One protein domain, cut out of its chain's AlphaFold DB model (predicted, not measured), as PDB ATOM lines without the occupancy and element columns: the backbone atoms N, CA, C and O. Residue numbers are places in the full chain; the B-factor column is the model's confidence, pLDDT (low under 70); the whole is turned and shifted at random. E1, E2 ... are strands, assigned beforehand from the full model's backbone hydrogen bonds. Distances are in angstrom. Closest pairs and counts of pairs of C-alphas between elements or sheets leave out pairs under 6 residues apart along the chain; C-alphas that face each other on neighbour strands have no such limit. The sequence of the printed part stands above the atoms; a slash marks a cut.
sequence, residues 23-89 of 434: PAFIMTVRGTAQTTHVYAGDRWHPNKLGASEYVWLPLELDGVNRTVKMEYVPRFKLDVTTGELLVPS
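This is residues 23 to 89 of the 434 residues of the protein "F5/8 type C domain-containing protein" of Acidobacteria bacterium (UniProt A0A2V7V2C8). A strongly twisted sheet of four strands is built as a meander, each strand the antiparallel neighbour of the one before, and the unnamed stretch of residues 71 to 89 folds back over one of its faces. The turn at residues 62 to 67 sticks out. The 67 printed residues have no named helix and an order E1 E2 E3 E4 along the chain and across the sheet; the class is all strand, with under half of the residues in named strands. The whole is loose, radius of gyration of the C-alphas 13.6 A, spanning 42 by 26 by 23 A.

E3, residues 53 to 62, measures 27.9 A from first to last C-alpha; E2, residues 35 to 43, 25.6 A; E1, residues 23 to 30, 21.1 A, from C-alpha 23 at (118.130, 92.635, 78.630); E4, residues 67 to 70, 10.3 A, ending with C-alpha 70 at (121.061, 99.332, 88.567).

Hairpin E2 and E3 has N 39 and O 57 at 2.8 A; hairpin E1 and E2, N 27 and O 38 at 2.8 A; hairpin E3 and E4, N 60 and O 69 at 2.9 A. E1 and E4 are apart.

The printed part has no cut, no long link and no residue under pLDDT 70.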
ATOM      1  N   PRO A  23     118.646  91.301  78.931       89.69
ATOM      2  CA  PRO A  23     118.130  92.635  78.630       89.69
ATOM      3  C   PRO A  23     117.098  92.613  77.500       89.69
ATOM      4  O   PRO A  23     117.418  92.203  76.384       89.69
ATOM      5  N   ALA A  24     115.880  93.086  77.775       92.12
ATOM      6  CA  ALA A  24     114.819  93.178  76.776       92.12
ATOM      7  C   ALA A  24     114.615  94.631  76.326       92.12
ATOM      8  O   ALA A  24     114.837  94.965  75.163       92.12
ATOM      9  N   PHE A  25     114.219  95.515  77.244       93.62
ATOM     10  CA  PHE A  25     114.001  96.931  76.945       93.62
ATOM     11  C   PHE A  25     114.088  97.801  78.203       93.62
ATOM     12  O   PHE A  25     114.108  97.315  79.330       93.62
ATOM     13  N   ILE A  26     114.130  99.118  77.997       94.56
ATOM     14  CA  ILE A  26     114.025 100.111  79.067       94.56
ATOM     15  C   ILE A  26     112.669 100.793  78.932       94.56
ATOM     16  O   ILE A  26     112.374 101.427  77.917       94.56
ATOM     17  N   MET A  27     111.845 100.681  79.967       94.94
ATOM     18  CA  MET A  27     110.624 101.460  80.093       94.94
ATOM     19  C   MET A  27     110.965 102.856  80.616       94.94
ATOM     20  O   MET A  27     111.747 103.010  81.549       94.94
ATOM     21  N   THR A  28     110.367 103.886  80.019       96.69
ATOM     22  CA  THR A  28     110.517 105.275  80.470       96.69
ATOM     23  C   THR A  28     109.157 105.834  80.848       96.69
ATOM     24  O   THR A  28     108.288 105.980  79.990       96.69
ATOM     25  N   VAL A  29     108.991 106.180  82.122       96.56
ATOM     26  CA  VAL A  29     107.786 106.814  82.656       96.56
ATOM     27  C   VAL A  29     108.053 108.304  82.795       96.56
ATOM     28  O   VAL A  29     108.882 108.725  83.598       96.56
ATOM     29  N   ARG A  30     107.369 109.103  81.974       96.88
ATOM     30  CA  ARG A  30     107.467 110.567  81.981       96.88
ATOM     31  C   ARG A  30     106.361 111.131  82.858       96.88
ATOM     32  O   ARG A  30     105.278 111.432  82.362       96.88
ATOM     33  N   GLY A  31     106.633 111.205  84.151       96.62
ATOM     34  CA  GLY A  31     105.688 111.727  85.116       96.62
ATOM     35  C   GLY A  31     105.706 113.248  85.224       96.62
ATOM     36  O   GLY A  31     106.582 113.925  84.682       96.62
ATOM     37  N   THR A  32     104.722 113.790  85.936       97.62
ATOM     38  CA  THR A  32     104.596 115.232  86.191       97.62
ATOM     39  C   THR A  32     105.640 115.772  87.170       97.62
ATOM     40  O   THR A  32     105.942 116.963  87.106       97.62
ATOM     41  N   ALA A  33     106.198 114.929  88.046       97.06
ATOM     42  CA  ALA A  33     107.225 115.305  89.020       97.06
ATOM     43  C   ALA A  33     108.636 114.897  88.565       97.06
ATOM     44  O   ALA A  33     109.572 115.685  88.687       97.06
ATOM     45  N   GLN A  34     108.794 113.693  88.004       95.19
ATOM     46  CA  GLN A  34     110.082 113.212  87.500       95.19
ATOM     47  C   GLN A  34     109.943 112.227  86.332       95.19
ATOM     48  O   GLN A  34     108.882 111.652  86.083       95.19
ATOM     49  N   THR A  35     111.043 112.017  85.602       94.94
ATOM     50  CA  THR A  35     111.158 110.918  84.630       94.94
ATOM     51  C   THR A  35     111.895 109.752  85.272       94.94
ATOM     52  O   THR A  35     113.027 109.920  85.714       94.94
ATOM     53  N   THR A  36     111.271 108.577  85.277       96.44
ATOM     54  CA  THR A  36     111.848 107.348  85.835       96.44
ATOM     55  C   THR A  36     112.097 106.334  84.731       96.44
ATOM     56  O   THR A  36     111.236 106.103  83.876       96.44
ATOM     57  N   HIS A  37     113.272 105.711  84.761       96.19
ATOM     58  CA  HIS A  37     113.627 104.613  83.872       96.19
ATOM     59  C   HIS A  37     113.588 103.291  84.634       96.19
ATOM     60  O   HIS A  37     114.050 103.193  85.770       96.19
ATOM     61  N   VAL A  38     113.029 102.270  83.995       96.06
ATOM     62  CA  VAL A  38     112.933 100.918  84.543       96.06
ATOM     63  C   VAL A  38     113.512  99.958  83.518       96.06
ATOM     64  O   VAL A  38     113.043  99.884  82.381       96.06
ATOM     65  N   TYR A  39     114.551  99.238  83.916       95.88
ATOM     66  CA  TYR A  39     115.080  98.109  83.171       95.88
ATOM     67  C   TYR A  39     114.073  96.958  83.208       95.88
ATOM     68  O   TYR A  39     113.585  96.614  84.283       95.88
ATOM     69  N   ALA A  40     113.787  96.359  82.053       94.88
ATOM     70  CA  ALA A  40     113.046  95.111  81.942       94.88
ATOM     71  C   ALA A  40     113.954  94.036  81.333       94.88
ATOM     72  O   ALA A  40     114.397  94.152  80.182       94.88
ATOM     73  N   GLY A  41     114.219  92.992  82.115       93.44
ATOM     74  CA  GLY A  41     114.978  91.817  81.698       93.44
ATOM     75  C   GLY A  41     114.101  90.571  81.679       93.44
ATOM     76  O   GLY A  41     113.308  90.363  82.595       93.44
ATOM     77  N   ASP A  42     114.232  89.748  80.645       90.44
ATOM     78  CA  ASP A  42     113.536  88.467  80.526       90.44
ATOM     79  C   ASP A  42     114.303  87.385  81.301       90.44
ATOM     80  O   ASP A  42     115.480  87.120  81.029       90.44
ATOM     81  N   ARG A  43     113.659  86.766  82.293       88.81
ATOM     82  CA  ARG A  43     114.176  85.580  82.981       88.81
ATOM     83  C   ARG A  43     113.641  84.337  82.284       88.81
ATOM     84  O   ARG A  43     112.674  83.707  82.710       88.81
ATOM     85  N   TRP A  44     114.283  84.020  81.169       81.25
ATOM     86  CA  TRP A  44     113.831  82.978  80.263       81.25
ATOM     87  C   TRP A  44     113.949  81.572  80.864       81.25
ATOM     88  O   TRP A  44     115.039  81.121  81.229       81.25
ATOM     89  N   HIS A  45     112.838  80.831  80.878       78.25
ATOM     90  CA  HIS A  45     112.783  79.427  81.280       78.25
ATOM     91  C   HIS A  45     112.550  78.503  80.063       78.25
ATOM     92  O   HIS A  45     111.398  78.237  79.706       78.25
ATOM     93  N   PRO A  46     113.609  77.928  79.446       74.06
ATOM     94  CA  PRO A  46     113.519  77.179  78.180       74.06
ATOM     95  C   PRO A  46     112.490  76.051  78.185       74.06
ATOM     96  O   PRO A  46     111.777  75.825  77.211       74.06
ATOM     97  N   ASN A  47     112.424  75.333  79.304       78.12
ATOM     98  CA  ASN A  47     111.612  74.127  79.446       78.12
ATOM     99  C   ASN A  47     110.220  74.416  80.032       78.12
ATOM    100  O   ASN A  47     109.418  73.498  80.192       78.12
ATOM    101  N   LYS A  48     109.947  75.675  80.398       79.00
ATOM    102  CA  LYS A  48     108.703  76.133  81.027       79.00
ATOM    103  C   LYS A  48     108.427  77.585  80.625       79.00
ATOM    104  O   LYS A  48     108.424  78.465  81.472       79.00
ATOM    105  N   LEU A  49     108.174  77.830  79.338       79.88
ATOM    106  CA  LEU A  49     108.015  79.191  78.800       79.88
ATOM    107  C   LEU A  49     106.937  80.023  79.516       79.88
ATOM    108  O   LEU A  49     107.099  81.224  79.668       79.88
ATOM    109  N   GLY A  50     105.855  79.394  79.990       80.50
ATOM    110  CA  GLY A  50     104.813  80.080  80.769       80.50
ATOM    111  C   GLY A  50     105.242  80.504  82.179       80.50
ATOM    112  O   GLY A  50     104.498  81.221  82.835       80.50
ATOM    113  N   ALA A  51     106.408  80.050  82.641       80.31
ATOM    114  CA  ALA A  51     107.042  80.475  83.884       80.31
ATOM    115  C   ALA A  51     108.163  81.504  83.649       80.31
ATOM    116  O   ALA A  51     108.794  81.914  84.614       80.31
ATOM    117  N   SER A  52     108.439  81.898  82.396       83.88
ATOM    118  CA  SER A  52     109.333  83.023  82.097       83.88
ATOM    119  C   SER A  52     108.714  84.318  82.609       83.88
ATOM    120  O   SER A  52     107.597  84.672  82.230       83.88
ATOM    121  N   GLU A  53     109.451  85.027  83.455       87.19
ATOM    122  CA  GLU A  53     109.006  86.272  84.076       87.19
ATOM    123  C   GLU A  53     109.905  87.427  83.648       87.19
ATOM    124  O   GLU A  53     111.104  87.260  83.421       87.19
ATOM    125  N   TYR A  54     109.335  88.629  83.579       90.06
ATOM    126  CA  TYR A  54     110.147  89.832  83.506       90.06
ATOM    127  C   TYR A  54     110.597  90.231  84.904       90.06
ATOM    128  O   TYR A  54     109.787  90.318  85.827       90.06
ATOM    129  N   VAL A  55     111.872  90.573  85.033       92.12
ATOM    130  CA  VAL A  55     112.410  91.263  86.202       92.12
ATOM    131  C   VAL A  55     112.527  92.739  85.858       92.12
ATOM    132  O   VAL A  55     113.104  93.118  84.838       92.12
ATOM    133  N   TRP A  56     111.950  93.561  86.723       94.50
ATOM    134  CA  TRP A  56     111.857  94.999  86.546       94.50
ATOM    135  C   TRP A  56     112.733  95.634  87.605       94.50
ATOM    136  O   TRP A  56     112.547  95.347  88.785       94.50
ATOM    137  N   LEU A  57     113.683  96.472  87.203       95.44
ATOM    138  CA  LEU A  57     114.605  97.114  88.133       95.44
ATOM    139  C   LEU A  57     114.661  98.615  87.863       95.44
ATOM    140  O   LEU A  57     114.748  99.017  86.700       95.44
ATOM    141  N   PRO A  58     114.634  99.458  88.908       95.44
ATOM    142  CA  PRO A  58     114.961 100.867  88.764       95.44
ATOM    143  C   PRO A  58     116.311 101.049  88.067       95.44
ATOM    144  O   PRO A  58     117.299 100.410  88.436       95.44
ATOM    145  N   LEU A  59     116.339 101.916  87.058       94.56
ATOM    146  CA  LEU A  59     117.542 102.264  86.317       94.56
ATOM    147  C   LEU A  59     117.831 103.749  86.517       94.56
ATOM    148  O   LEU A  59     117.100 104.612  86.031       94.56
ATOM    149  N   GLU A  60     118.914 104.043  87.220       92.25
ATOM    150  CA  GLU A  60     119.367 105.411  87.436       92.25
ATOM    151  C   GLU A  60     120.301 105.810  86.292       92.25
ATOM    152  O   GLU A  60     121.352 105.199  86.084       92.25
ATOM    153  N   LEU A  61     119.898 106.837  85.542       90.44
ATOM    154  CA  LEU A  61     120.682 107.430  84.462       90.44
ATOM    155  C   LEU A  61     121.051 108.860  84.852       90.44
ATOM    156  O   LEU A  61     120.207 109.755  84.809       90.44
ATOM    157  N   ASP A  62     122.314 109.089  85.201       86.44
ATOM    158  CA  ASP A  62     122.817 110.426  85.506       86.44
ATOM    159  C   ASP A  62     123.589 110.969  84.301       86.44
ATOM    160  O   ASP A  62     124.754 110.643  84.063       86.44
ATOM    161  N   GLY A  63     122.929 111.818  83.514       81.56
ATOM    162  CA  GLY A  63     123.540 112.448  82.342       81.56
ATOM    163  C   GLY A  63     124.634 113.470  82.675       81.56
ATOM    164  O   GLY A  63     125.460 113.768  81.811       81.56
ATOM    165  N   VAL A  64     124.659 113.998  83.905       85.06
ATOM    166  CA  VAL A  64     125.647 114.987  84.360       85.06
ATOM    167  C   VAL A  64     126.941 114.278  84.739       85.06
ATOM    168  O   VAL A  64     127.999 114.601  84.199       85.06
ATOM    169  N   ASN A  65     126.847 113.268  85.606       83.88
ATOM    170  CA  ASN A  65     127.997 112.475  86.046       83.88
ATOM    171  C   ASN A  65     128.357 111.346  85.067       83.88
ATOM    172  O   ASN A  65     129.409 110.724  85.207       83.88
ATOM    173  N   ARG A  66     127.520 111.115  84.045       82.75
ATOM    174  CA  ARG A  66     127.654 110.047  83.039       82.75
ATOM    175  C   ARG A  66     127.740 108.660  83.672       82.75
ATOM    176  O   ARG A  66     128.496 107.807  83.207       82.75
ATOM    177  N   THR A  67     126.971 108.448  84.732       83.94
ATOM    178  CA  THR A  67     126.887 107.171  85.434       83.94
ATOM    179  C   THR A  67     125.564 106.483  85.133       83.94
ATOM    180  O   THR A  67     124.543 107.113  84.845       83.94
ATOM    181  N   VAL A  68     125.611 105.157  85.181       88.31
ATOM    182  CA  VAL A  68     124.443 104.286  85.126       88.31
ATOM    183  C   VAL A  68     124.514 103.401  86.356       88.31
ATOM    184  O   VAL A  68     125.576 102.850  86.648       88.31
ATOM    185  N   LYS A  69     123.402 103.269  87.074       89.50
ATOM    186  CA  LYS A  69     123.305 102.378  88.227       89.50
ATOM    187  C   LYS A  69     122.025 101.561  88.150       89.50
ATOM    188  O   LYS A  69     120.963 102.063  87.791       89.50
ATOM    189  N   MET A  70     122.155 100.286  88.486       92.56
ATOM    190  CA  MET A  70     121.061  99.332  88.567       92.56
ATOM    191  C   MET A  70     121.390  98.365  89.699       92.56
ATOM    192  O   MET A  70     122.460  97.770  89.692       92.56
ATOM    193  N   GLU A  71     120.489  98.223  90.662       91.88
ATOM    194  CA  GLU A  71     120.630  97.293  91.787       91.88
ATOM    195  C   GLU A  71     119.420  96.371  91.857       91.88
ATOM    196  O   GLU A  71     118.336  96.715  91.373       91.88
ATOM    197  N   TYR A  72     119.582  95.209  92.490       92.69
ATOM    198  CA  TYR A  72     118.479  94.270  92.643       92.69
ATOM    199  C   TYR A  72     117.462  94.744  93.691       92.69
ATOM    200  O   TYR A  72     117.655  94.628  94.910       92.69
ATOM    201  N   VAL A  73     116.330  95.243  93.197       90.88
ATOM    202  CA  VAL A  73     115.192  95.713  93.990       90.88
ATOM    203  C   VAL A  73     113.954  94.877  93.629       90.88
ATOM    204  O   VAL A  73     113.242  95.204  92.684       90.88
ATOM    205  N   PRO A  74     113.665  93.794  94.369       87.44
ATOM    206  CA  PRO A  74     112.611  92.829  94.051       87.44
ATOM    207  C   PRO A  74     111.203  93.389  94.269       87.44
ATOM    208  O   PRO A  74     110.223  92.778  93.852       87.44
ATOM    209  N   ARG A  75     111.079  94.542  94.937       86.94
ATOM    210  CA  ARG A  75     109.805  95.215  95.177       86.94
ATOM    211  C   ARG A  75     109.997  96.722  95.163       86.94
ATOM    212  O   ARG A  75     110.848  97.235  95.877       86.94
ATOM    213  N   PHE A  76     109.162  97.428  94.415       91.12
ATOM    214  CA  PHE A  76     109.069  98.886  94.429       91.12
ATOM    215  C   PHE A  76     107.641  99.315  94.074       91.12
ATOM    216  O   PHE A  76     106.855  98.521  93.555       91.12
ATOM    217  N   LYS A  77     107.289 100.567  94.371       91.50
ATOM    218  CA  LYS A  77     106.068 101.223  93.882       91.50
ATOM    219  C   LYS A  77     106.475 102.316  92.901       91.50
ATOM    220  O   LYS A  77     107.417 103.053  93.177       91.50
ATOM    221  N   LEU A  78     105.770 102.416  91.782       94.31
ATOM    222  CA  LEU A  78     105.963 103.465  90.785       94.31
ATOM    223  C   LEU A  78     104.625 104.154  90.541       94.31
ATOM    224  O   LEU A  78     103.675 103.514  90.087       94.31
ATOM    225  N   ASP A  79     104.552 105.444  90.844       95.69
ATOM    226  CA  ASP A  79     103.431 106.276  90.431       95.69
ATOM    227  C   ASP A  79     103.619 106.634  88.953       95.69
ATOM    228  O   ASP A  79     104.552 107.340  88.575       95.69
ATOM    229  N   VAL A  80     102.747 106.122  88.087       95.69
ATOM    230  CA  VAL A  80     102.846 106.354  86.638       95.69
ATOM    231  C   VAL A  80     102.421 107.764  86.216       95.69
ATOM    232  O   VAL A  80     102.716 108.176  85.096       95.69
ATOM    233  N   THR A  81     101.738 108.502  87.095       97.50
ATOM    234  CA  THR A  81     101.299 109.885  86.866       97.50
ATOM    235  C   THR A  81     102.393 110.869  87.261       97.50
ATOM    236  O   THR A  81     102.749 111.734  86.460       97.50
ATOM    237  N   THR A  82     102.955 110.745  88.465       97.69
ATOM    238  CA  THR A  82     104.024 111.645  88.939       97.69
ATOM    239  C   THR A  82     105.410 111.192  88.499       97.69
ATOM    240  O   THR A  82     106.319 112.015  88.380       97.69
ATOM    241  N   GLY A  83     105.566 109.910  88.162       96.31
ATOM    242  CA  GLY A  83     106.847 109.279  87.859       96.31
ATOM    243  C   GLY A  83     107.640 108.930  89.116       96.31
ATOM    244  O   GLY A  83     108.774 108.469  89.004       96.31
ATOM    245  N   GLU A  84     107.093 109.153  90.311       95.69
ATOM    246  CA  GLU A  84     107.796 108.916  91.567       95.69
ATOM    247  C   GLU A  84     107.970 107.427  91.853       95.69
ATOM    248  O   GLU A  84     107.048 106.622  91.718       95.69
ATOM    249  N   LEU A  85     109.186 107.070  92.261       93.06
ATOM    250  CA  LEU A  85     109.577 105.712  92.597       93.06
ATOM    251  C   LEU A  85     109.808 105.613  94.104       93.06
ATOM    252  O   LEU A  85     110.624 106.344  94.661       93.06
ATOM    253  N   LEU A  86     109.142 104.659  94.746       89.12
ATOM    254  CA  LEU A  86     109.370 104.309  96.140       89.12
ATOM    255  C   LEU A  86     109.947 102.894  96.222       89.12
ATOM    256  O   LEU A  86     109.291 101.918  95.847       89.12
ATOM    257  N   VAL A  87     111.157 102.779  96.763       86.62
ATOM    258  CA  VAL A  87     111.824 101.503  97.055       86.62
ATOM    259  C   VAL A  87     111.824 101.241  98.568       86.62
ATOM    260  O   VAL A  87     111.969 102.193  99.338       86.62
ATOM    261  N   PRO A  88     111.628  99.992  99.031       81.44
ATOM    262  CA  PRO A  88     111.738  99.645 100.442       81.44
ATOM    263  C   PRO A  88     113.084 100.082 101.011       81.44
ATOM    264  O   PRO A  88     114.130  99.736 100.467       81.44
ATOM    265  N   SER A  89     113.062 100.813 102.126       78.50
ATOM    266  CA  SER A  89     114.269 101.215 102.856       78.50
ATOM    267  C   SER A  89     114.823 100.050 103.682       78.50
ATOM    268  O   SER A  89     114.914 100.126 104.904       78.50
TER     269      SER A  89